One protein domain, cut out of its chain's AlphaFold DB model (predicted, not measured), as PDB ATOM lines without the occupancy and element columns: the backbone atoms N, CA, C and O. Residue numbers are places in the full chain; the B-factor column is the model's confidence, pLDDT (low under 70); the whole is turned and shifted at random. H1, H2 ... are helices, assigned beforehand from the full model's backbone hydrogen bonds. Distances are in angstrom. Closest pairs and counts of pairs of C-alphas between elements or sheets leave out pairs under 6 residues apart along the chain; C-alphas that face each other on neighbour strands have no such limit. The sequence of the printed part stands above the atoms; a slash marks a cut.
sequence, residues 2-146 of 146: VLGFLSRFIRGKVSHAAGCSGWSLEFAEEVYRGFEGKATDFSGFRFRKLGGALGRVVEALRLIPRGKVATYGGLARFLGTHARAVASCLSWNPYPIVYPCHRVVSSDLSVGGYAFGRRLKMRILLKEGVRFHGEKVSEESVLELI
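AT A GLANCE: This is residues 2 to 146 of the 146 residues of the protein "DNA_binding_1 domain-containing protein" of Candidatus Korarchaeota archaeon (UniProt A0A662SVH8). Residues 92 to 117 run through the middle of a loop-rich body, with H3, H4 and H5 on one side and H6 opposite; H1 and H2 extend one end. The printed part has 145 residues with six named helices, in order H1 to H6, and no named strand; its class is all helix, though under half of the residues, 62 of the 145, are in named elements. It is compact, radius of gyration of the C-alphas 14.8 A, spanning 41 by 34 by 23 A.

IN THESE COORDINATES: H3, residues 52 to 63, spans 18.2 A. H1 is 3 to 14, from C-alpha (-35.870, 7.500, 2.092); H2 25 to 35; H4 72 to 78; H5 83 to 91; H6 118 to 128, to C-alpha (-42.878, -11.309, -1.870).

HOW THE PARTS SIT: H3 touches H5 with residues 53 to 58 alone, about perpendicular at 88 degrees; closest C-alphas Leu 54 and Cys 89, 5.1 A. H4 touches H5, closest C-alphas Tyr 72 and Ala 83, 5.0 A. H6 and H2 are close but not clearly touching, closest C-alphas Ile 124 and Phe 35, 6.1 A. H1 and H2 are near each other. Every O i to N i+4 pair is within hydrogen-bond range in H1, H2, H4, H5 and H6; in H3, 6 of 8.

THE WHOLE: The printed part has no cut. Links H2 to H3 and H5 to H6 are long. Residues 2 to 23 have pLDDT under 70.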
ATOM      1  N   VAL A   2     -35.924   6.746   6.263       39.03
ATOM      2  CA  VAL A   2     -35.504   5.583   5.433       39.03
ATOM      3  C   VAL A   2     -35.291   5.945   3.947       39.03
ATOM      4  O   VAL A   2     -34.458   5.351   3.265       39.03
ATOM      5  N   LEU A   3     -35.967   6.995   3.468       38.53
ATOM      6  CA  LEU A   3     -35.870   7.500   2.092       38.53
ATOM      7  C   LEU A   3     -34.478   8.030   1.715       38.53
ATOM      8  O   LEU A   3     -34.120   7.956   0.550       38.53
ATOM      9  N   GLY A   4     -33.677   8.537   2.661       33.81
ATOM     10  CA  GLY A   4     -32.425   9.256   2.365       33.81
ATOM     11  C   GLY A   4     -31.242   8.371   1.948       33.81
ATOM     12  O   GLY A   4     -30.459   8.758   1.079       33.81
ATOM     13  N   PHE A   5     -31.128   7.170   2.523       41.28
ATOM     14  CA  PHE A   5     -29.992   6.265   2.294       41.28
ATOM     15  C   PHE A   5     -30.169   5.424   1.022       41.28
ATOM     16  O   PHE A   5     -29.255   5.351   0.198       41.28
ATOM     17  N   LEU A   6     -31.376   4.883   0.803       45.09
ATOM     18  CA  LEU A   6     -31.723   4.181  -0.439       45.09
ATOM     19  C   LEU A   6     -31.611   5.127  -1.643       45.09
ATOM     20  O   LEU A   6     -31.006   4.785  -2.652       45.09
ATOM     21  N   SER A   7     -32.094   6.360  -1.476       44.97
ATOM     22  CA  SER A   7     -31.961   7.462  -2.430       44.97
ATOM     23  C   SER A   7     -30.515   7.714  -2.870       44.97
ATOM     24  O   SER A   7     -30.266   7.806  -4.065       44.97
ATOM     25  N   ARG A   8     -29.551   7.841  -1.943       42.59
ATOM     26  CA  ARG A   8     -28.148   8.141  -2.287       42.59
ATOM     27  C   ARG A   8     -27.457   6.955  -2.966       42.59
ATOM     28  O   ARG A   8     -26.669   7.156  -3.884       42.59
ATOM     29  N   PHE A   9     -27.775   5.730  -2.548       48.38
ATOM     30  CA  PHE A   9     -27.118   4.522  -3.050       48.38
ATOM     31  C   PHE A   9     -27.681   4.047  -4.401       48.38
ATOM     32  O   PHE A   9     -26.916   3.673  -5.290       48.38
ATOM     33  N   ILE A  10     -29.001   4.141  -4.603       50.22
ATOM     34  CA  ILE A  10     -29.645   3.931  -5.912       50.22
ATOM     35  C   ILE A  10     -29.196   5.025  -6.888       50.22
ATOM     36  O   ILE A  10     -28.799   4.712  -8.012       50.22
ATOM     37  N   ARG A  11     -29.131   6.292  -6.440       46.91
ATOM     38  CA  ARG A  11     -28.552   7.382  -7.240       46.91
ATOM     39  C   ARG A  11     -27.103   7.113  -7.640       46.91
ATOM     40  O   ARG A  11     -26.741   7.520  -8.728       46.91
ATOM     41  N   GLY A  12     -26.282   6.435  -6.838       42.62
ATOM     42  CA  GLY A  12     -24.858   6.214  -7.143       42.62
ATOM     43  C   GLY A  12     -24.572   5.194  -8.256       42.62
ATOM     44  O   GLY A  12     -23.676   5.418  -9.061       42.62
ATOM     45  N   LYS A  13     -25.329   4.089  -8.334       43.72
ATOM     46  CA  LYS A  13     -25.117   3.038  -9.355       43.72
ATOM     47  C   LYS A  13     -25.977   3.198 -10.608       43.72
ATOM     48  O   LYS A  13     -25.558   2.773 -11.679       43.72
ATOM     49  N   VAL A  14     -27.162   3.804 -10.494       47.12
ATOM     50  CA  VAL A  14     -28.106   3.895 -11.622       47.12
ATOM     51  C   VAL A  14     -27.959   5.206 -12.414       47.12
ATOM     52  O   VAL A  14     -28.342   5.266 -13.581       47.12
ATOM     53  N   SER A  15     -27.313   6.235 -11.850       41.44
ATOM     54  CA  SER A  15     -27.037   7.510 -12.544       41.44
ATOM     55  C   SER A  15     -26.077   7.399 -13.732       41.44
ATOM     56  O   SER A  15     -26.172   8.211 -14.644       41.44
ATOM     57  N   HIS A  16     -25.200   6.392 -13.783       40.34
ATOM     58  CA  HIS A  16     -24.318   6.175 -14.940       40.34
ATOM     59  C   HIS A  16     -24.978   5.372 -16.075       40.34
ATOM     60  O   HIS A  16     -24.469   5.355 -17.193       40.34
ATOM     61  N   ALA A  17     -26.102   4.690 -15.818       43.12
ATOM     62  CA  ALA A  17     -26.713   3.770 -16.781       43.12
ATOM     63  C   ALA A  17     -27.909   4.356 -17.552       43.12
ATOM     64  O   ALA A  17     -28.318   3.771 -18.562       43.12
ATOM     65  N   ALA A  18     -28.462   5.487 -17.107       44.28
ATOM     66  CA  ALA A  18     -29.616   6.135 -17.716       44.28
ATOM     67  C   ALA A  18     -29.276   7.583 -18.088       44.28
ATOM     68  O   ALA A  18     -29.165   8.440 -17.218       44.28
ATOM     69  N   GLY A  19     -29.160   7.864 -19.386       41.09
ATOM     70  CA  GLY A  19     -29.140   9.220 -19.942       41.09
ATOM     71  C   GLY A  19     -30.498   9.927 -19.826       41.09
ATOM     72  O   GLY A  19     -30.985  10.480 -20.802       41.09
ATOM     73  N   CYS A  20     -31.133   9.861 -18.655       43.81
ATOM     74  CA  CYS A  20     -32.383  10.540 -18.346       43.81
ATOM     75  C   CYS A  20     -32.082  11.670 -17.365       43.81
ATOM     76  O   CYS A  20     -31.710  11.437 -16.213       43.81
ATOM     77  N   SER A  21     -32.245  12.903 -17.825       39.50
ATOM     78  CA  SER A  21     -32.330  14.071 -16.958       39.50
ATOM     79  C   SER A  21     -33.532  13.910 -16.021       39.50
ATOM     80  O   SER A  21     -34.669  14.052 -16.455       39.50
ATOM     81  N   GLY A  22     -33.273  13.607 -14.747       51.62
ATOM     82  CA  GLY A  22     -34.281  13.594 -13.685       51.62
ATOM     83  C   GLY A  22     -35.090  12.298 -13.602       51.62
ATOM     84  O   GLY A  22     -35.724  11.856 -14.552       51.62
ATOM     85  N   TRP A  23     -35.080  11.678 -12.426       62.00
ATOM     86  CA  TRP A  23     -36.003  10.595 -12.096       62.00
ATOM     87  C   TRP A  23     -37.362  11.221 -11.788       62.00
ATOM     88  O   TRP A  23     -37.407  12.169 -11.001       62.00
ATOM     89  N   SER A  24     -38.456  10.704 -12.352       79.69
ATOM     90  CA  SER A  24     -39.784  11.097 -11.873       79.69
ATOM     91  C   SER A  24     -40.012  10.530 -10.467       79.69
ATOM     92  O   SER A  24     -39.483   9.468 -10.115       79.69
ATOM     93  N   LEU A  25     -40.784  11.246  -9.645       78.31
ATOM     94  CA  LEU A  25     -41.171  10.774  -8.310       78.31
ATOM     95  C   LEU A  25     -41.889   9.422  -8.393       78.31
ATOM     96  O   LEU A  25     -41.556   8.515  -7.640       78.31
ATOM     97  N   GLU A  26     -42.761   9.260  -9.388       86.06
ATOM     98  CA  GLU A  26     -43.482   8.015  -9.675       86.06
ATOM     99  C   GLU A  26     -42.532   6.825  -9.860       86.06
ATOM    100  O   GLU A  26     -42.719   5.766  -9.264       86.06
ATOM    101  N   PHE A  27     -41.449   6.996 -10.631       87.31
ATOM    102  CA  PHE A  27     -40.482   5.919 -10.831       87.31
ATOM    103  C   PHE A  27     -39.762   5.552  -9.528       87.31
ATOM    104  O   PHE A  27     -39.565   4.373  -9.221       87.31
ATOM    105  N   ALA A  28     -39.368   6.559  -8.744       85.69
ATOM    106  CA  ALA A  28     -38.711   6.340  -7.461       85.69
ATOM    107  C   ALA A  28     -39.635   5.625  -6.459       85.69
ATOM    108  O   ALA A  28     -39.174   4.751  -5.720       85.69
ATOM    109  N   GLU A  29     -40.925   5.961  -6.458       87.75
ATOM    110  CA  GLU A  29     -41.944   5.308  -5.639       87.75
ATOM    111  C   GLU A  29     -42.133   3.842  -6.027       87.75
ATOM    112  O   GLU A  29     -42.114   2.981  -5.147       87.75
ATOM    113  N   GLU A  30     -42.220   3.524  -7.319       93.62
ATOM    114  CA  GLU A  30     -42.349   2.140  -7.788       93.62
ATOM    115  C   GLU A  30     -41.112   1.297  -7.452       93.62
ATOM    116  O   GLU A  30     -41.218   0.185  -6.926       93.62
ATOM    117  N   VAL A  31     -39.909   1.849  -7.631       91.38
ATOM    118  CA  VAL A  31     -38.674   1.181  -7.193       91.38
ATOM    119  C   VAL A  31     -38.684   0.950  -5.678       91.38
ATOM    120  O   VAL A  31     -38.365  -0.150  -5.216       91.38
ATOM    121  N   TYR A  32     -39.081   1.953  -4.890       91.31
ATOM    122  CA  TYR A  32     -39.174   1.828  -3.437       91.31
ATOM    123  C   TYR A  32     -40.192   0.761  -3.019       91.31
ATOM    124  O   TYR A  32     -39.891  -0.075  -2.165       91.31
ATOM    125  N   ARG A  33     -41.368   0.723  -3.657       93.94
ATOM    126  CA  ARG A  33     -42.381  -0.321  -3.445       93.94
ATOM    127  C   ARG A  33     -41.806  -1.710  -3.672       93.94
ATOM    128  O   ARG A  33     -42.038  -2.593  -2.850       93.94
ATOM    129  N   GLY A  34     -41.021  -1.907  -4.727       95.50
ATOM    130  CA  GLY A  34     -40.401  -3.204  -4.983       95.50
ATOM    131  C   GLY A  34     -39.302  -3.572  -3.981       95.50
ATOM    132  O   GLY A  34     -39.214  -4.731  -3.580       95.50
ATOM    133  N   PHE A  35     -38.524  -2.609  -3.473       95.06
ATOM    134  CA  PHE A  35     -37.614  -2.851  -2.338       95.06
ATOM    135  C   PHE A  35     -38.352  -3.167  -1.031       95.06
ATOM    136  O   PHE A  35     -37.853  -3.918  -0.191       95.06
ATOM    137  N   GLU A  36     -39.566  -2.650  -0.878       95.00
ATOM    138  CA  GLU A  36     -40.502  -3.046   0.169       95.00
ATOM    139  C   GLU A  36     -41.208  -4.372  -0.139       95.00
ATOM    140  O   GLU A  36     -42.080  -4.788   0.619       95.00
ATOM    141  N   GLY A  37     -40.832  -5.053  -1.226       94.81
ATOM    142  CA  GLY A  37     -41.432  -6.304  -1.651       94.81
ATOM    143  C   GLY A  37     -42.929  -6.166  -1.876       94.81
ATOM    144  O   GLY A  37     -43.644  -7.099  -1.540       94.81
ATOM    145  N   LYS A  38     -43.418  -5.037  -2.396       95.88
ATOM    146  CA  LYS A  38     -44.800  -4.845  -2.867       95.88
ATOM    147  C   LYS A  38     -44.883  -5.098  -4.374       95.88
ATOM    148  O   LYS A  38     -43.862  -5.151  -5.055       95.88
ATOM    149  N   ALA A  39     -46.100  -5.261  -4.896       95.19
ATOM    150  CA  ALA A  39     -46.318  -5.249  -6.340       95.19
ATOM    151  C   ALA A  39     -45.972  -3.866  -6.919       95.19
ATOM    152  O   ALA A  39     -46.245  -2.840  -6.276       95.19
ATOM    153  N   THR A  40     -45.375  -3.884  -8.109       94.38
ATOM    154  CA  THR A  40     -44.870  -2.717  -8.835       94.38
ATOM    155  C   THR A  40     -45.355  -2.739 -10.273       94.38
ATOM    156  O   THR A  40     -45.462  -3.823 -10.851       94.38
ATOM    157  N   ASP A  41     -45.547  -1.568 -10.864       93.12
ATOM    158  CA  ASP A  41     -45.853  -1.417 -12.282       93.12
ATOM    159  C   ASP A  41     -44.842  -0.483 -12.952       93.12
ATOM    160  O   ASP A  41     -44.728   0.692 -12.613       93.12
ATOM    161  N   PHE A  42     -44.094  -1.028 -13.915       92.31
ATOM    162  CA  PHE A  42     -43.126  -0.266 -14.700       92.31
ATOM    163  C   PHE A  42     -43.559  -0.049 -16.158       92.31
ATOM    164  O   PHE A  42     -42.763   0.443 -16.958       92.31
ATOM    165  N   SER A  43     -44.792  -0.415 -16.523       89.31
ATOM    166  CA  SER A  43     -45.291  -0.363 -17.904       89.31
ATOM    167  C   SER A  43     -45.321   1.054 -18.493       89.31
ATOM    168  O   SER A  43     -45.117   1.223 -19.695       89.31
ATOM    169  N   GLY A  44     -45.493   2.076 -17.648       88.50
ATOM    170  CA  GLY A  44     -45.467   3.489 -18.036       88.50
ATOM    171  C   GLY A  44     -44.070   4.075 -18.289       88.50
ATOM    172  O   GLY A  44     -43.962   5.198 -18.780       88.50
ATOM    173  N   PHE A  45     -42.990   3.345 -17.986       88.75
ATOM    174  CA  PHE A  45     -41.622   3.859 -18.094       88.75
ATOM    175  C   PHE A  45     -40.880   3.259 -19.288       88.75
ATOM    176  O   PHE A  45     -40.953   2.064 -19.574       88.75
ATOM    177  N   ARG A  46     -40.088   4.091 -19.971       87.62
ATOM    178  CA  ARG A  46     -39.214   3.641 -21.059       87.62
ATOM    179  C   ARG A  46     -37.808   3.382 -20.536       87.62
ATOM    180  O   ARG A  46     -37.152   4.283 -20.023       87.62
ATOM    181  N   PHE A  47     -37.324   2.160 -20.732       87.00
ATOM    182  CA  PHE A  47     -35.960   1.764 -20.385       87.00
ATOM    183  C   PHE A  47     -35.104   1.636 -21.641       87.00
ATOM    184  O   PHE A  47     -35.583   1.232 -22.702       87.00
ATOM    185  N   ARG A  48     -33.803   1.923 -21.515       87.38
ATOM    186  CA  ARG A  48     -32.845   1.611 -22.578       87.38
ATOM    187  C   ARG A  48     -32.846   0.102 -22.818       87.38
ATOM    188  O   ARG A  48     -32.649  -0.673 -21.881       87.38
ATOM    189  N   LYS A  49     -33.011  -0.310 -24.078       88.56
ATOM    190  CA  LYS A  49     -32.901  -1.719 -24.468       88.56
ATOM    191  C   LYS A  49     -31.485  -2.215 -24.177       88.56
ATOM    192  O   LYS A  49     -30.511  -1.643 -24.664       88.56
ATOM    193  N   LEU A  50     -31.381  -3.273 -23.382       92.06
ATOM    194  CA  LEU A  50     -30.110  -3.923 -23.086       92.06
ATOM    195  C   LEU A  50     -29.869  -5.024 -24.125       92.06
ATOM    196  O   LEU A  50     -30.762  -5.818 -24.411       92.06
ATOM    197  N   GLY A  51     -28.682  -5.036 -24.730       93.00
ATOM    198  CA  GLY A  51     -28.302  -6.001 -25.764       93.00
ATOM    199  C   GLY A  51     -27.484  -7.180 -25.232       93.00
ATOM    200  O   GLY A  51     -27.119  -7.240 -24.055       93.00
ATOM    201  N   GLY A  52     -27.165  -8.114 -26.131       95.56
ATOM    202  CA  GLY A  52     -26.231  -9.210 -25.871       95.56
ATOM    203  C   GLY A  52     -26.685 -10.185 -24.780       95.56
ATOM    204  O   GLY A  52     -27.876 -10.436 -24.586       95.56
ATOM    205  N   ALA A  53     -25.716 -10.770 -24.070       95.12
ATOM    206  CA  ALA A  53     -25.985 -11.713 -22.985       95.12
ATOM    207  C   ALA A  53     -26.754 -11.062 -21.822       95.12
ATOM    208  O   ALA A  53     -27.711 -11.652 -21.330       95.12
ATOM    209  N   LEU A  54     -26.394  -9.827 -21.446       94.94
ATOM    210  CA  LEU A  54     -27.068  -9.093 -20.376       94.94
ATOM    211  C   LEU A  54     -28.557  -8.910 -20.678       94.94
ATOM    212  O   LEU A  54     -29.380  -9.255 -19.838       94.94
ATOM    213  N   GLY A  55     -28.886  -8.417 -21.877       96.38
ATOM    214  CA  GLY A  55     -30.266  -8.229 -22.320       96.38
ATOM    215  C   GLY A  55     -31.096  -9.501 -22.203       96.38
ATOM    216  O   GLY A  55     -32.129  -9.502 -21.545       96.38
ATOM    217  N   ARG A  56     -30.599 -10.614 -22.759       97.06
ATOM    218  CA  ARG A  56     -31.289 -11.915 -22.680       97.06
ATOM    219  C   ARG A  56     -31.527 -12.367 -21.239       97.06
ATOM    220  O   ARG A  56     -32.625 -12.802 -20.909       97.06
ATOM    221  N   VAL A  57     -30.513 -12.240 -20.380       97.69
ATOM    222  CA  VAL A  57     -30.607 -12.656 -18.976       97.69
ATOM    223  C   VAL A  57     -31.618 -11.810 -18.207       97.69
ATOM    224  O   VAL A  57     -32.440 -12.370 -17.485       97.69
ATOM    225  N   VAL A  58     -31.576 -10.479 -18.335       95.81
ATOM    226  CA  VAL A  58     -32.483  -9.620 -17.563       95.81
ATOM    227  C   VAL A  58     -33.931  -9.740 -18.027       95.81
ATOM    228  O   VAL A  58     -34.826  -9.722 -17.189       95.81
ATOM    229  N   GLU A  59     -34.173  -9.940 -19.324       95.44
ATOM    230  CA  GLU A  59     -35.522 -10.161 -19.847       95.44
ATOM    231  C   GLU A  59     -36.120 -11.463 -19.306       95.44
ATOM    232  O   GLU A  59     -37.261 -11.471 -18.847       95.44
ATOM    233  N   ALA A  60     -35.330 -12.538 -19.233       97.50
ATOM    234  CA  ALA A  60     -35.787 -13.802 -18.660       97.50
ATOM    235  C   ALA A  60     -36.178 -13.690 -17.174       97.50
ATOM    236  O   ALA A  60     -37.033 -14.438 -16.708       97.50
ATOM    237  N   LEU A  61     -35.635 -12.721 -16.424       97.12
ATOM    238  CA  LEU A  61     -36.060 -12.483 -15.039       97.12
ATOM    239  C   LEU A  61     -37.527 -12.060 -14.920       97.12
ATOM    240  O   LEU A  61     -38.132 -12.287 -13.874       97.12
ATOM    241  N   ARG A  62     -38.104 -11.440 -15.959       94.44
ATOM    242  CA  ARG A  62     -39.515 -11.019 -15.952       94.44
ATOM    243  C   ARG A  62     -40.481 -12.201 -15.950       94.44
ATOM    244  O   ARG A  62     -41.613 -12.043 -15.511       94.44
ATOM    245  N   LEU A  63     -40.019 -13.376 -16.377       96.62
ATOM    246  CA  LEU A  63     -40.791 -14.618 -16.344       96.62
ATOM    247  C   LEU A  63     -40.938 -15.180 -14.926       96.62
ATOM    248  O   LEU A  63     -41.789 -16.031 -14.701       96.62
ATOM    249  N   ILE A  64     -40.123 -14.723 -13.969       98.00
ATOM    250  CA  ILE A  64     -40.157 -15.202 -12.587       98.00
ATOM    251  C   ILE A  64     -41.176 -14.355 -11.812       98.00
ATOM    252  O   ILE A  64     -40.878 -13.198 -11.473       98.00
ATOM    253  N   PRO A  65     -42.376 -14.883 -11.508       97.06
ATOM    254  CA  PRO A  65     -43.411 -14.108 -10.858       97.06
ATOM    255  C   PRO A  65     -43.026 -13.813  -9.409       97.06
ATOM    256  O   PRO A  65     -42.177 -14.457  -8.788       97.06
ATOM    257  N   ARG A  66     -43.693 -12.808  -8.856       97.75
ATOM    258  CA  ARG A  66     -43.624 -12.488  -7.436       97.75
ATOM    259  C   ARG A  66     -43.973 -13.720  -6.588       97.75
ATOM    260  O   ARG A  66     -44.913 -14.440  -6.911       97.75
ATOM    261  N   GLY A  67     -43.220 -13.944  -5.511       98.00
ATOM    262  CA  GLY A  67     -43.403 -15.103  -4.626       98.00
ATOM    263  C   GLY A  67     -42.750 -16.390  -5.135       98.00
ATOM    264  O   GLY A  67     -42.808 -17.412  -4.456       98.00
ATOM    265  N   LYS A  68     -42.088 -16.342  -6.298       98.50
ATOM    266  CA  LYS A  68     -41.279 -17.435  -6.834       98.50
ATOM    267  C   LYS A  68     -39.824 -17.015  -7.014       98.50
ATOM    268  O   LYS A  68     -39.495 -15.831  -7.097       98.50
ATOM    269  N   VAL A  69     -38.953 -18.013  -7.090       98.56
ATOM    270  CA  VAL A  69     -37.532 -17.863  -7.407       98.56
ATOM    271  C   VAL A  69     -37.139 -18.814  -8.525       98.56
ATOM    272  O   VAL A  69     -37.747 -19.863  -8.678       98.56
ATOM    273  N   ALA A  70     -36.084 -18.491  -9.259       98.38
ATOM    274  CA  ALA A  70     -35.384 -19.456 -10.102       98.38
ATOM    275  C   ALA A  70     -33.969 -19.673  -9.561       98.38
ATOM    276  O   ALA A  70     -33.409 -18.812  -8.875       98.38
ATOM    277  N   THR A  71     -33.347 -20.802  -9.889       98.19
ATOM    278  CA  THR A  71     -31.921 -20.988  -9.603       98.19
ATOM    279  C   THR A  71     -31.070 -20.412 -10.736       98.19
ATOM    280  O   THR A  71     -31.502 -20.356 -11.889       98.19
ATOM    281  N   TYR A  72     -29.824 -20.024 -10.446       97.88
ATOM    282  CA  TYR A  72     -28.870 -19.660 -11.507       97.88
ATOM    283  C   TYR A  72     -28.699 -20.780 -12.544       97.88
ATOM    284  O   TYR A  72     -28.511 -20.492 -13.723       97.88
ATOM    285  N   GLY A  73     -28.761 -22.044 -12.110       97.69
ATOM    286  CA  GLY A  73     -28.679 -23.211 -12.989       97.69
ATOM    287  C   GLY A  73     -29.907 -23.365 -13.884       97.69
ATOM    288  O   GLY A  73     -29.747 -23.556 -15.086       97.69
ATOM    289  N   GLY A  74     -31.111 -23.213 -13.327       97.75
ATOM    290  CA  GLY A  74     -32.364 -23.258 -14.088       97.75
ATOM    291  C   GLY A  74     -32.432 -22.146 -15.134       97.75
ATOM    292  O   GLY A  74     -32.666 -22.410 -16.309       97.75
ATOM    293  N   LEU A  75     -32.090 -20.913 -14.743       97.94
ATOM    294  CA  LEU A  75     -32.049 -19.782 -15.672       97.94
ATOM    295  C   LEU A  75     -30.980 -19.968 -16.763       97.94
ATOM    296  O   LEU A  75     -31.201 -19.624 -17.920       97.94
ATOM    297  N   ALA A  76     -29.823 -20.535 -16.412       98.12
ATOM    298  CA  ALA A  76     -28.769 -20.838 -17.373       98.12
ATOM    299  C   ALA A  76     -29.186 -21.919 -18.377       98.12
ATOM    300  O   ALA A  76     -28.915 -21.763 -19.565       98.12
ATOM    301  N   ARG A  77     -29.874 -22.972 -17.920       98.06
ATOM    302  CA  ARG A  77     -30.427 -24.022 -18.784       98.06
ATOM    303  C   ARG A  77     -31.438 -23.441 -19.769       98.06
ATOM    304  O   ARG A  77     -31.273 -23.639 -20.966       98.06
ATOM    305  N   PHE A  78     -32.398 -22.665 -19.267       98.06
ATOM    306  CA  PHE A  78     -33.412 -21.991 -20.080       98.06
ATOM    307  C   PHE A  78     -32.795 -21.091 -21.165       98.06
ATOM    308  O   PHE A  78     -33.255 -21.050 -22.299       98.06
ATOM    309  N   LEU A  79     -31.702 -20.398 -20.840       97.44
ATOM    310  CA  LEU A  79     -31.015 -19.487 -21.760       97.44
ATOM    311  C   LEU A  79     -29.936 -20.151 -22.633       97.44
ATOM    312  O   LEU A  79     -29.290 -19.449 -23.417       97.44
ATOM    313  N   GLY A  80     -29.685 -21.457 -22.481       97.50
ATOM    314  CA  GLY A  80     -28.606 -22.156 -23.188       97.50
ATOM    315  C   GLY A  80     -27.211 -21.602 -22.860       97.50
ATOM    316  O   GLY A  80     -26.402 -21.363 -23.754       97.50
ATOM    317  N   THR A  81     -26.936 -21.320 -21.584       97.56
ATOM    318  CA  THR A  81     -25.663 -20.744 -21.116       97.56
ATOM    319  C   THR A  81     -25.204 -21.359 -19.784       97.56
ATOM    320  O   THR A  81     -25.713 -22.387 -19.347       97.56
ATOM    321  N   HIS A  82     -24.217 -20.750 -19.120       97.88
ATOM    322  CA  HIS A  82     -23.672 -21.212 -17.842       97.88
ATOM    323  C   HIS A  82     -24.130 -20.344 -16.665       97.88
ATOM    324  O   HIS A  82     -24.174 -19.117 -16.757       97.88
ATOM    325  N   ALA A  83     -24.356 -20.967 -15.504       97.25
ATOM    326  CA  ALA A  83     -24.767 -20.277 -14.275       97.25
ATOM    327  C   ALA A  83     -23.826 -19.122 -13.882       97.25
ATOM    328  O   ALA A  83     -24.282 -18.066 -13.448       97.25
ATOM    329  N   ARG A  84     -22.509 -19.281 -14.089       96.38
ATOM    330  CA  ARG A  84     -21.523 -18.213 -13.837       96.38
ATOM    331  C   ARG A  84     -21.692 -17.018 -14.782       96.38
ATOM    332  O   ARG A  84     -21.555 -15.883 -14.337       96.38
ATOM    333  N   ALA A  85     -22.031 -17.256 -16.051       97.12
ATOM    334  CA  ALA A  85     -22.300 -16.190 -17.016       97.12
ATOM    335  C   ALA A  85     -23.577 -15.419 -16.649       97.12
ATOM    336  O   ALA A  85     -23.581 -14.188 -16.679       97.12
ATOM    337  N   VAL A  86     -24.622 -16.129 -16.206       97.62
ATOM    338  CA  VAL A  86     -25.839 -15.516 -15.648       97.62
ATOM    339  C   VAL A  86     -25.495 -14.654 -14.434       97.62
ATOM    340  O   VAL A  86     -25.862 -13.484 -14.397       97.62
ATOM    341  N   ALA A  87     -24.751 -15.193 -13.464       95.31
ATOM    342  CA  ALA A  87     -24.355 -14.454 -12.266       95.31
ATOM    343  C   ALA A  87     -23.556 -13.182 -12.597       95.31
ATOM    344  O   ALA A  87     -23.835 -12.124 -12.032       95.31
ATOM    345  N   SER A  88     -22.627 -13.262 -13.555       95.06
ATOM    346  CA  SER A  88     -21.880 -12.103 -14.052       95.06
ATOM    347  C   SER A  88     -22.796 -11.068 -14.715       95.06
ATOM    348  O   SER A  88     -22.717  -9.885 -14.393       95.06
ATOM    349  N   CYS A  89     -23.742 -11.480 -15.563       95.25
ATOM    350  CA  CYS A  89     -24.715 -10.548 -16.142       95.25
ATOM    351  C   CYS A  89     -25.553  -9.866 -15.049       95.25
ATOM    352  O   CYS A  89     -25.715  -8.647 -15.051       95.25
ATOM    353  N   LEU A  90     -26.041 -10.632 -14.070       94.50
ATOM    354  CA  LEU A  90     -26.872 -10.097 -12.991       94.50
ATOM    355  C   LEU A  90     -26.118  -9.159 -12.041       94.50
ATOM    356  O   LEU A  90     -26.750  -8.261 -11.481       94.50
ATOM    357  N   SER A  91     -24.792  -9.290 -11.891       90.81
ATOM    358  CA  SER A  91     -23.998  -8.309 -11.131       90.81
ATOM    359  C   SER A  91     -23.952  -6.931 -11.796       90.81
ATOM    360  O   SER A  91     -23.760  -5.932 -11.107       90.81
ATOM    361  N   TRP A  92     -24.178  -6.880 -13.112       89.19
ATOM    362  CA  TRP A  92     -24.228  -5.662 -13.921       89.19
ATOM    363  C   TRP A  92     -25.652  -5.180 -14.217       89.19
ATOM    364  O   TRP A  92     -25.809  -4.270 -15.025       89.19
ATOM    365  N   ASN A  93     -26.688  -5.758 -13.592       90.19
ATOM    366  CA  ASN A  93     -28.071  -5.330 -13.810       90.19
ATOM    367  C   ASN A  93     -28.223  -3.824 -13.494       90.19
ATOM    368  O   ASN A  93     -28.143  -3.448 -12.319       90.19
ATOM    369  N   PRO A  94     -28.474  -2.965 -14.503       87.44
ATOM    370  CA  PRO A  94     -28.539  -1.525 -14.290       87.44
ATOM    371  C   PRO A  94     -29.864  -1.082 -13.662       87.44
ATOM    372  O   PRO A  94     -29.926   0.012 -13.107       87.44
ATOM    373  N   TYR A  95     -30.904  -1.924 -13.705       91.25
ATOM    374  CA  TYR A  95     -32.226  -1.615 -13.157       91.25
ATOM    375  C   TYR A  95     -32.704  -2.724 -12.199       91.25
ATOM    376  O   TYR A  95     -33.567  -3.536 -12.548       91.25
ATOM    377  N   PRO A  96     -32.148  -2.793 -10.974       91.56
ATOM    378  CA  PRO A  96     -32.681  -3.645  -9.911       91.56
ATOM    379  C   PRO A  96     -34.162  -3.348  -9.658       91.56
ATOM    380  O   PRO A  96     -34.604  -2.223  -9.879       91.56
ATOM    381  N   ILE A  97     -34.919  -4.338  -9.175       94.75
ATOM    382  CA  ILE A  97     -36.387  -4.304  -9.016       94.75
ATOM    383  C   ILE A  97     -37.154  -4.326 -10.346       94.75
ATOM    384  O   ILE A  97     -38.012  -5.189 -10.507       94.75
ATOM    385  N   VAL A  98     -36.812  -3.465 -11.312       94.50
ATOM    386  CA  VAL A  98     -37.391  -3.498 -12.673       94.50
ATOM    387  C   VAL A  98     -37.102  -4.845 -13.335       94.50
ATOM    388  O   VAL A  98     -37.995  -5.502 -13.865       94.50
ATOM    389  N   TYR A  99     -35.841  -5.267 -13.257       96.06
ATOM    390  CA  TYR A  99     -35.418  -6.633 -13.513       96.06
ATOM    391  C   TYR A  99     -35.163  -7.304 -12.157       96.06
ATOM    392  O   TYR A  99     -34.179  -6.953 -11.488       96.06
ATOM    393  N   PRO A 100     -36.030  -8.232 -11.711       96.81
ATOM    394  CA  PRO A 100     -36.057  -8.714 -10.331       96.81
ATOM    395  C   PRO A 100     -34.954  -9.748 -10.055       96.81
ATOM    396  O   PRO A 100     -35.211 -10.904  -9.727       96.81
ATOM    397  N   CYS A 101     -33.684  -9.345 -10.159       97.00
ATOM    398  CA  CYS A 101     -32.537 -10.236  -9.947       97.00
ATOM    399  C   CYS A 101     -32.431 -10.757  -8.501       97.00
ATOM    400  O   CYS A 101     -31.739 -11.743  -8.242       97.00
ATOM    401  N   HIS A 102     -33.153 -10.147  -7.551       97.56
ATOM    402  CA  HIS A 102     -33.328 -10.684  -6.200       97.56
ATOM    403  C   HIS A 102     -34.070 -12.029  -6.179       97.56
ATOM    404  O   HIS A 102     -33.899 -12.762  -5.211       97.56
ATOM    405  N   ARG A 103     -34.807 -12.394  -7.238       98.31
ATOM    406  CA  ARG A 103     -35.512 -13.684  -7.385       98.31
ATOM    407  C   ARG A 103     -34.642 -14.835  -7.894       98.31
ATOM    408  O   ARG A 103     -35.158 -15.923  -8.114       98.31
ATOM    409  N   VAL A 104     -33.334 -14.635  -8.074       98.25
ATOM    410  CA  VAL A 104     -32.417 -15.713  -8.487       98.25
ATOM    411  C   VAL A 104     -31.581 -16.195  -7.307       98.25
ATOM    412  O   VAL A 104     -30.912 -15.393  -6.652       98.25
ATOM    413  N   VAL A 105     -31.594 -17.497  -7.029       98.00
ATOM    414  CA  VAL A 105     -30.898 -18.117  -5.886       98.00
ATOM    415  C   VAL A 105     -29.910 -19.203  -6.320       98.00
ATOM    416  O   VAL A 105     -29.834 -19.573  -7.495       98.00
ATOM    417  N   SER A 106     -29.092 -19.673  -5.378       97.25
ATOM    418  CA  SER A 106     -28.151 -20.773  -5.604       97.25
ATOM    419  C   SER A 106     -28.888 -22.085  -5.902       97.25
ATOM    420  O   SER A 106     -30.057 -22.242  -5.554       97.25
ATOM    421  N   SER A 107     -28.205 -23.051  -6.520       95.94
ATOM    422  CA  SER A 107     -28.777 -24.375  -6.818       95.94
ATOM    423  C   SER A 107     -29.136 -25.182  -5.569       95.94
ATOM    424  O   SER A 107     -30.004 -26.036  -5.634       95.94
ATOM    425  N   ASP A 108     -28.496 -24.903  -4.433       96.56
ATOM    426  CA  ASP A 108     -28.799 -25.519  -3.138       96.56
ATOM    427  C   ASP A 108     -29.894 -24.769  -2.353       96.56
ATOM    428  O   ASP A 108     -30.053 -24.990  -1.149       96.56
ATOM    429  N   LEU A 109     -30.588 -23.843  -3.028       97.50
ATOM    430  CA  LEU A 109     -31.641 -22.961  -2.519       97.50
ATOM    431  C   LEU A 109     -31.196 -21.956  -1.450       97.50
ATOM    432  O   LEU A 109     -32.024 -21.258  -0.861       97.50
ATOM    433  N   SER A 110     -29.888 -21.802  -1.230       97.12
ATOM    434  CA  SER A 110     -29.370 -20.726  -0.391       97.12
ATOM    435  C   SER A 110     -29.547 -19.353  -1.053       97.12
ATOM    436  O   SER A 110     -29.376 -19.166  -2.267       97.12
ATOM    437  N   VAL A 111     -29.852 -18.337  -0.240       96.06
ATOM    438  CA  VAL A 111     -29.853 -16.945  -0.707       96.06
ATOM    439  C   VAL A 111     -28.422 -16.424  -0.744       96.06
ATOM    440  O   VAL A 111     -27.857 -16.037   0.281       96.06
ATOM    441  N   GLY A 112     -27.851 -16.418  -1.950       89.69
ATOM    442  CA  GLY A 112     -26.517 -15.892  -2.227       89.69
ATOM    443  C   GLY A 112     -26.426 -14.360  -2.231       89.69
ATOM    444  O   GLY A 112     -27.327 -13.639  -1.792       89.69
ATOM    445  N   GLY A 113     -25.316 -13.858  -2.774       88.00
ATOM    446  CA  GLY A 113     -25.002 -12.431  -2.832       88.00
ATOM    447  C   GLY A 113     -26.042 -11.578  -3.570       88.00
ATOM    448  O   GLY A 113     -26.763 -12.038  -4.460       88.00
ATOM    449  N   TYR A 114     -26.105 -10.304  -3.181       90.75
ATOM    450  CA  TYR A 114     -26.927  -9.272  -3.807       90.75
ATOM    451  C   TYR A 114     -26.198  -7.935  -3.738       90.75
ATOM    452  O   TYR A 114     -25.585  -7.635  -2.713       90.75
ATOM    453  N   ALA A 115     -26.305  -7.111  -4.782       87.75
ATOM    454  CA  ALA A 115     -25.618  -5.818  -4.856       87.75
ATOM    455  C   ALA A 115     -25.989  -4.851  -3.712       87.75
ATOM    456  O   ALA A 115     -25.227  -3.928  -3.427       87.75
ATOM    457  N   PHE A 116     -27.133  -5.081  -3.059       89.38
ATOM    458  CA  PHE A 116     -27.630  -4.316  -1.911       89.38
ATOM    459  C   PHE A 116     -27.623  -5.130  -0.602       89.38
ATOM    460  O   PHE A 116     -28.271  -4.762   0.376       89.38
ATOM    461  N   GLY A 117     -26.906  -6.255  -0.583       92.56
ATOM    462  CA  GLY A 117     -26.735  -7.116   0.583       92.56
ATOM    463  C   GLY A 117     -27.747  -8.263   0.683       92.56
ATOM    464  O   GLY A 117     -28.933  -8.129   0.371       92.56
ATOM    465  N   ARG A 118     -27.267  -9.411   1.181       94.50
ATOM    466  CA  ARG A 118     -28.050 -10.651   1.359       94.50
ATOM    467  C   ARG A 118     -29.301 -10.440   2.215       94.50
ATOM    468  O   ARG A 118     -30.380 -10.883   1.839       94.50
ATOM    469  N   ARG A 119     -29.176  -9.718   3.335       94.38
ATOM    470  CA  ARG A 119     -30.296  -9.463   4.262       94.38
ATOM    471  C   ARG A 119     -31.454  -8.731   3.582       94.38
ATOM    472  O   ARG A 119     -32.609  -9.068   3.829       94.38
ATOM    473  N   LEU A 120     -31.159  -7.758   2.715       95.06
ATOM    474  CA  LEU A 120     -32.196  -7.053   1.964       95.06
ATOM    475  C   LEU A 120     -32.857  -7.977   0.938       95.06
ATOM    476  O   LEU A 120     -34.079  -8.010   0.875       95.06
ATOM    477  N   LYS A 121     -32.075  -8.778   0.201       97.00
ATOM    478  CA  LYS A 121     -32.609  -9.777  -0.739       97.00
ATOM    479  C   LYS A 121     -33.579 -10.742  -0.056       97.00
ATOM    480  O   LYS A 121     -34.697 -10.900  -0.531       97.00
ATOM    481  N   MET A 122     -33.189 -11.314   1.086       97.19
ATOM    482  CA  MET A 122     -34.064 -12.190   1.876       97.19
ATOM    483  C   MET A 122     -35.340 -11.470   2.319       97.19
ATOM    484  O   MET A 122     -36.428 -12.012   2.169       97.19
ATOM    485  N   ARG A 123     -35.227 -10.231   2.818       96.81
ATOM    486  CA  ARG A 123     -36.388  -9.442   3.251       96.81
ATOM    487  C   ARG A 123     -37.362  -9.170   2.108       96.81
ATOM    488  O   ARG A 123     -38.562  -9.287   2.325       96.81
ATOM    489  N   ILE A 124     -36.859  -8.805   0.926       98.06
ATOM    490  CA  ILE A 124     -37.699  -8.603  -0.259       98.06
ATOM    491  C   ILE A 124     -38.435  -9.907  -0.552       98.06
ATOM    492  O   ILE A 124     -39.656  -9.903  -0.508       98.06
ATOM    493  N   LEU A 125     -37.713 -11.020  -0.739       98.44
ATOM    494  CA  LEU A 125     -38.287 -12.334  -1.060       98.44
ATOM    495  C   LEU A 125     -39.363 -12.777  -0.061       98.44
ATOM    496  O   LEU A 125     -40.447 -13.182  -0.474       98.44
ATOM    497  N   LEU A 126     -39.100 -12.634   1.240       97.88
ATOM    498  CA  LEU A 126     -40.077 -12.918   2.296       97.88
ATOM    499  C   LEU A 126     -41.344 -12.074   2.131       97.88
ATOM    500  O   LEU A 126     -42.448 -12.611   2.127       97.88
ATOM    501  N   LYS A 127     -41.197 -10.757   1.932       98.06
ATOM    502  CA  LYS A 127     -42.332  -9.866   1.658       98.06
ATOM    503  C   LYS A 127     -43.009 -10.178   0.324       98.06
ATOM    504  O   LYS A 127     -44.183  -9.859   0.167       98.06
ATOM    505  N   GLU A 128     -42.305 -10.799  -0.625       98.31
ATOM    506  CA  GLU A 128     -42.878 -11.309  -1.870       98.31
ATOM    507  C   GLU A 128     -43.724 -12.573  -1.712       98.31
ATOM    508  O   GLU A 128     -44.460 -12.903  -2.638       98.31
ATOM    509  N   GLY A 129     -43.665 -13.234  -0.553       98.06
ATOM    510  CA  GLY A 129     -44.363 -14.491  -0.289       98.06
ATOM    511  C   GLY A 129     -43.519 -15.740  -0.555       98.06
ATOM    512  O   GLY A 129     -44.060 -16.841  -0.541       98.06
ATOM    513  N   VAL A 130     -42.208 -15.596  -0.782       98.50
ATOM    514  CA  VAL A 130     -41.292 -16.742  -0.899       98.50
ATOM    515  C   VAL A 130     -41.179 -17.433   0.457       98.50
ATOM    516  O   VAL A 130     -40.891 -16.786   1.469       98.50
ATOM    517  N   ARG A 131     -41.383 -18.752   0.478       97.62
ATOM    518  CA  ARG A 131     -41.257 -19.581   1.683       97.62
ATOM    519  C   ARG A 131     -39.810 -20.008   1.917       97.62
ATOM    520  O   ARG A 131     -39.040 -20.173   0.973       97.62
ATOM    521  N   PHE A 132     -39.454 -20.212   3.181       97.00
ATOM    522  CA  PHE A 132     -38.110 -20.600   3.607       97.00
ATOM    523  C   PHE A 132     -38.157 -21.765   4.599       97.00
ATOM    524  O   PHE A 132     -39.047 -21.821   5.446       97.00
ATOM    525  N   HIS A 133     -37.155 -22.641   4.535       95.06
ATOM    526  CA  HIS A 133     -36.817 -23.605   5.581       95.06
ATOM    527  C   HIS A 133     -35.454 -23.215   6.161       95.06
ATOM    528  O   HIS A 133     -34.408 -23.404   5.533       95.06
ATOM    529  N   GLY A 134     -35.464 -22.593   7.342       90.81
ATOM    530  CA  GLY A 134     -34.270 -21.963   7.906       90.81
ATOM    531  C   GLY A 134     -33.751 -20.844   6.997       90.81
ATOM    532  O   GLY A 134     -34.471 -19.894   6.695       90.81
ATOM    533  N   GLU A 135     -32.502 -20.954   6.543       88.12
ATOM    534  CA  GLU A 135     -31.874 -19.965   5.653       88.12
ATOM    535  C   GLU A 135     -32.026 -20.263   4.148       88.12
ATOM    536  O   GLU A 135     -31.522 -19.502   3.311       88.12
ATOM    537  N   LYS A 136     -32.696 -21.364   3.788       96.62
ATOM    538  CA  LYS A 136     -32.885 -21.802   2.399       96.62
ATOM    539  C   LYS A 136     -34.305 -21.540   1.927       96.62
ATOM    540  O   LYS A 136     -35.248 -21.624   2.710       96.62
ATOM    541  N   VAL A 137     -34.455 -21.222   0.646       97.94
ATOM    542  CA  VAL A 137     -35.767 -21.116   0.004       97.94
ATOM    543  C   VAL A 137     -36.414 -22.501  -0.049       97.94
ATOM    544  O   VAL A 137     -35.732 -23.497  -0.268       97.94
ATOM    545  N   SER A 138     -37.723 -22.564   0.180       97.75
ATOM    546  CA  SER A 138     -38.503 -23.791   0.028       97.75
ATOM    547  C   SER A 138     -38.644 -24.162  -1.446       97.75
ATOM    548  O   SER A 138     -38.882 -23.288  -2.283       97.75
ATOM    549  N   GLU A 139     -38.553 -25.455  -1.758       96.31
ATOM    550  CA  GLU A 139     -38.732 -25.990  -3.116       96.31
ATOM    551  C   GLU A 139     -40.067 -25.564  -3.741       96.31
ATOM    552  O   GLU A 139     -40.128 -25.255  -4.925       96.31
ATOM    553  N   GLU A 140     -41.119 -25.406  -2.938       96.50
ATOM    554  CA  GLU A 140     -42.431 -24.930  -3.393       96.50
ATOM    555  C   GLU A 140     -42.395 -23.518  -3.994       96.50
ATOM    556  O   GLU A 140     -43.279 -23.120  -4.760       96.50
ATOM    557  N   SER A 141     -41.402 -22.715  -3.611       97.56
ATOM    558  CA  SER A 141     -41.201 -21.369  -4.147       97.56
ATOM    559  C   SER A 141     -40.319 -21.366  -5.396       97.56
ATOM    560  O   SER A 141     -40.160 -20.315  -6.010       97.56
ATOM    561  N   VAL A 142     -39.756 -22.507  -5.797       97.88
ATOM    562  CA  VAL A 142     -38.930 -22.613  -7.000       97.88
ATOM    563  C   VAL A 142     -39.828 -22.698  -8.236       97.88
ATOM    564  O   VAL A 142     -40.833 -23.405  -8.266       97.88
ATOM    565  N   LEU A 143     -39.475 -21.917  -9.250       97.44
ATOM    566  CA  LEU A 143     -39.996 -21.987 -10.603       97.44
ATOM    567  C   LEU A 143     -38.925 -22.625 -11.487       97.44
ATOM    568  O   LEU A 143     -37.830 -22.074 -11.635       97.44
ATOM    569  N   GLU A 144     -39.269 -23.747 -12.105       93.56
ATOM    570  CA  GLU A 144     -38.490 -24.317 -13.197       93.56
ATOM    571  C   GLU A 144     -38.903 -23.634 -14.503       93.56
ATOM    572  O   GLU A 144     -40.074 -23.637 -14.881       93.56
ATOM    573  N   LEU A 145     -37.935 -23.001 -15.163       89.50
ATOM    574  CA  LEU A 145     -38.125 -22.403 -16.480       89.50
ATOM    575  C   LEU A 145     -37.885 -23.497 -17.524       89.50
ATOM    576  O   LEU A 145     -36.798 -24.081 -17.555       89.50
ATOM    577  N   ILE A 146     -38.904 -23.773 -18.336       83.12
ATOM    578  CA  ILE A 146     -38.886 -24.762 -19.423       83.12
ATOM    579  C   ILE A 146     -38.825 -24.080 -20.784       83.12
ATOM    580  O   ILE A 146     -39.448 -23.004 -20.930       83.12
TER     581      ILE A 146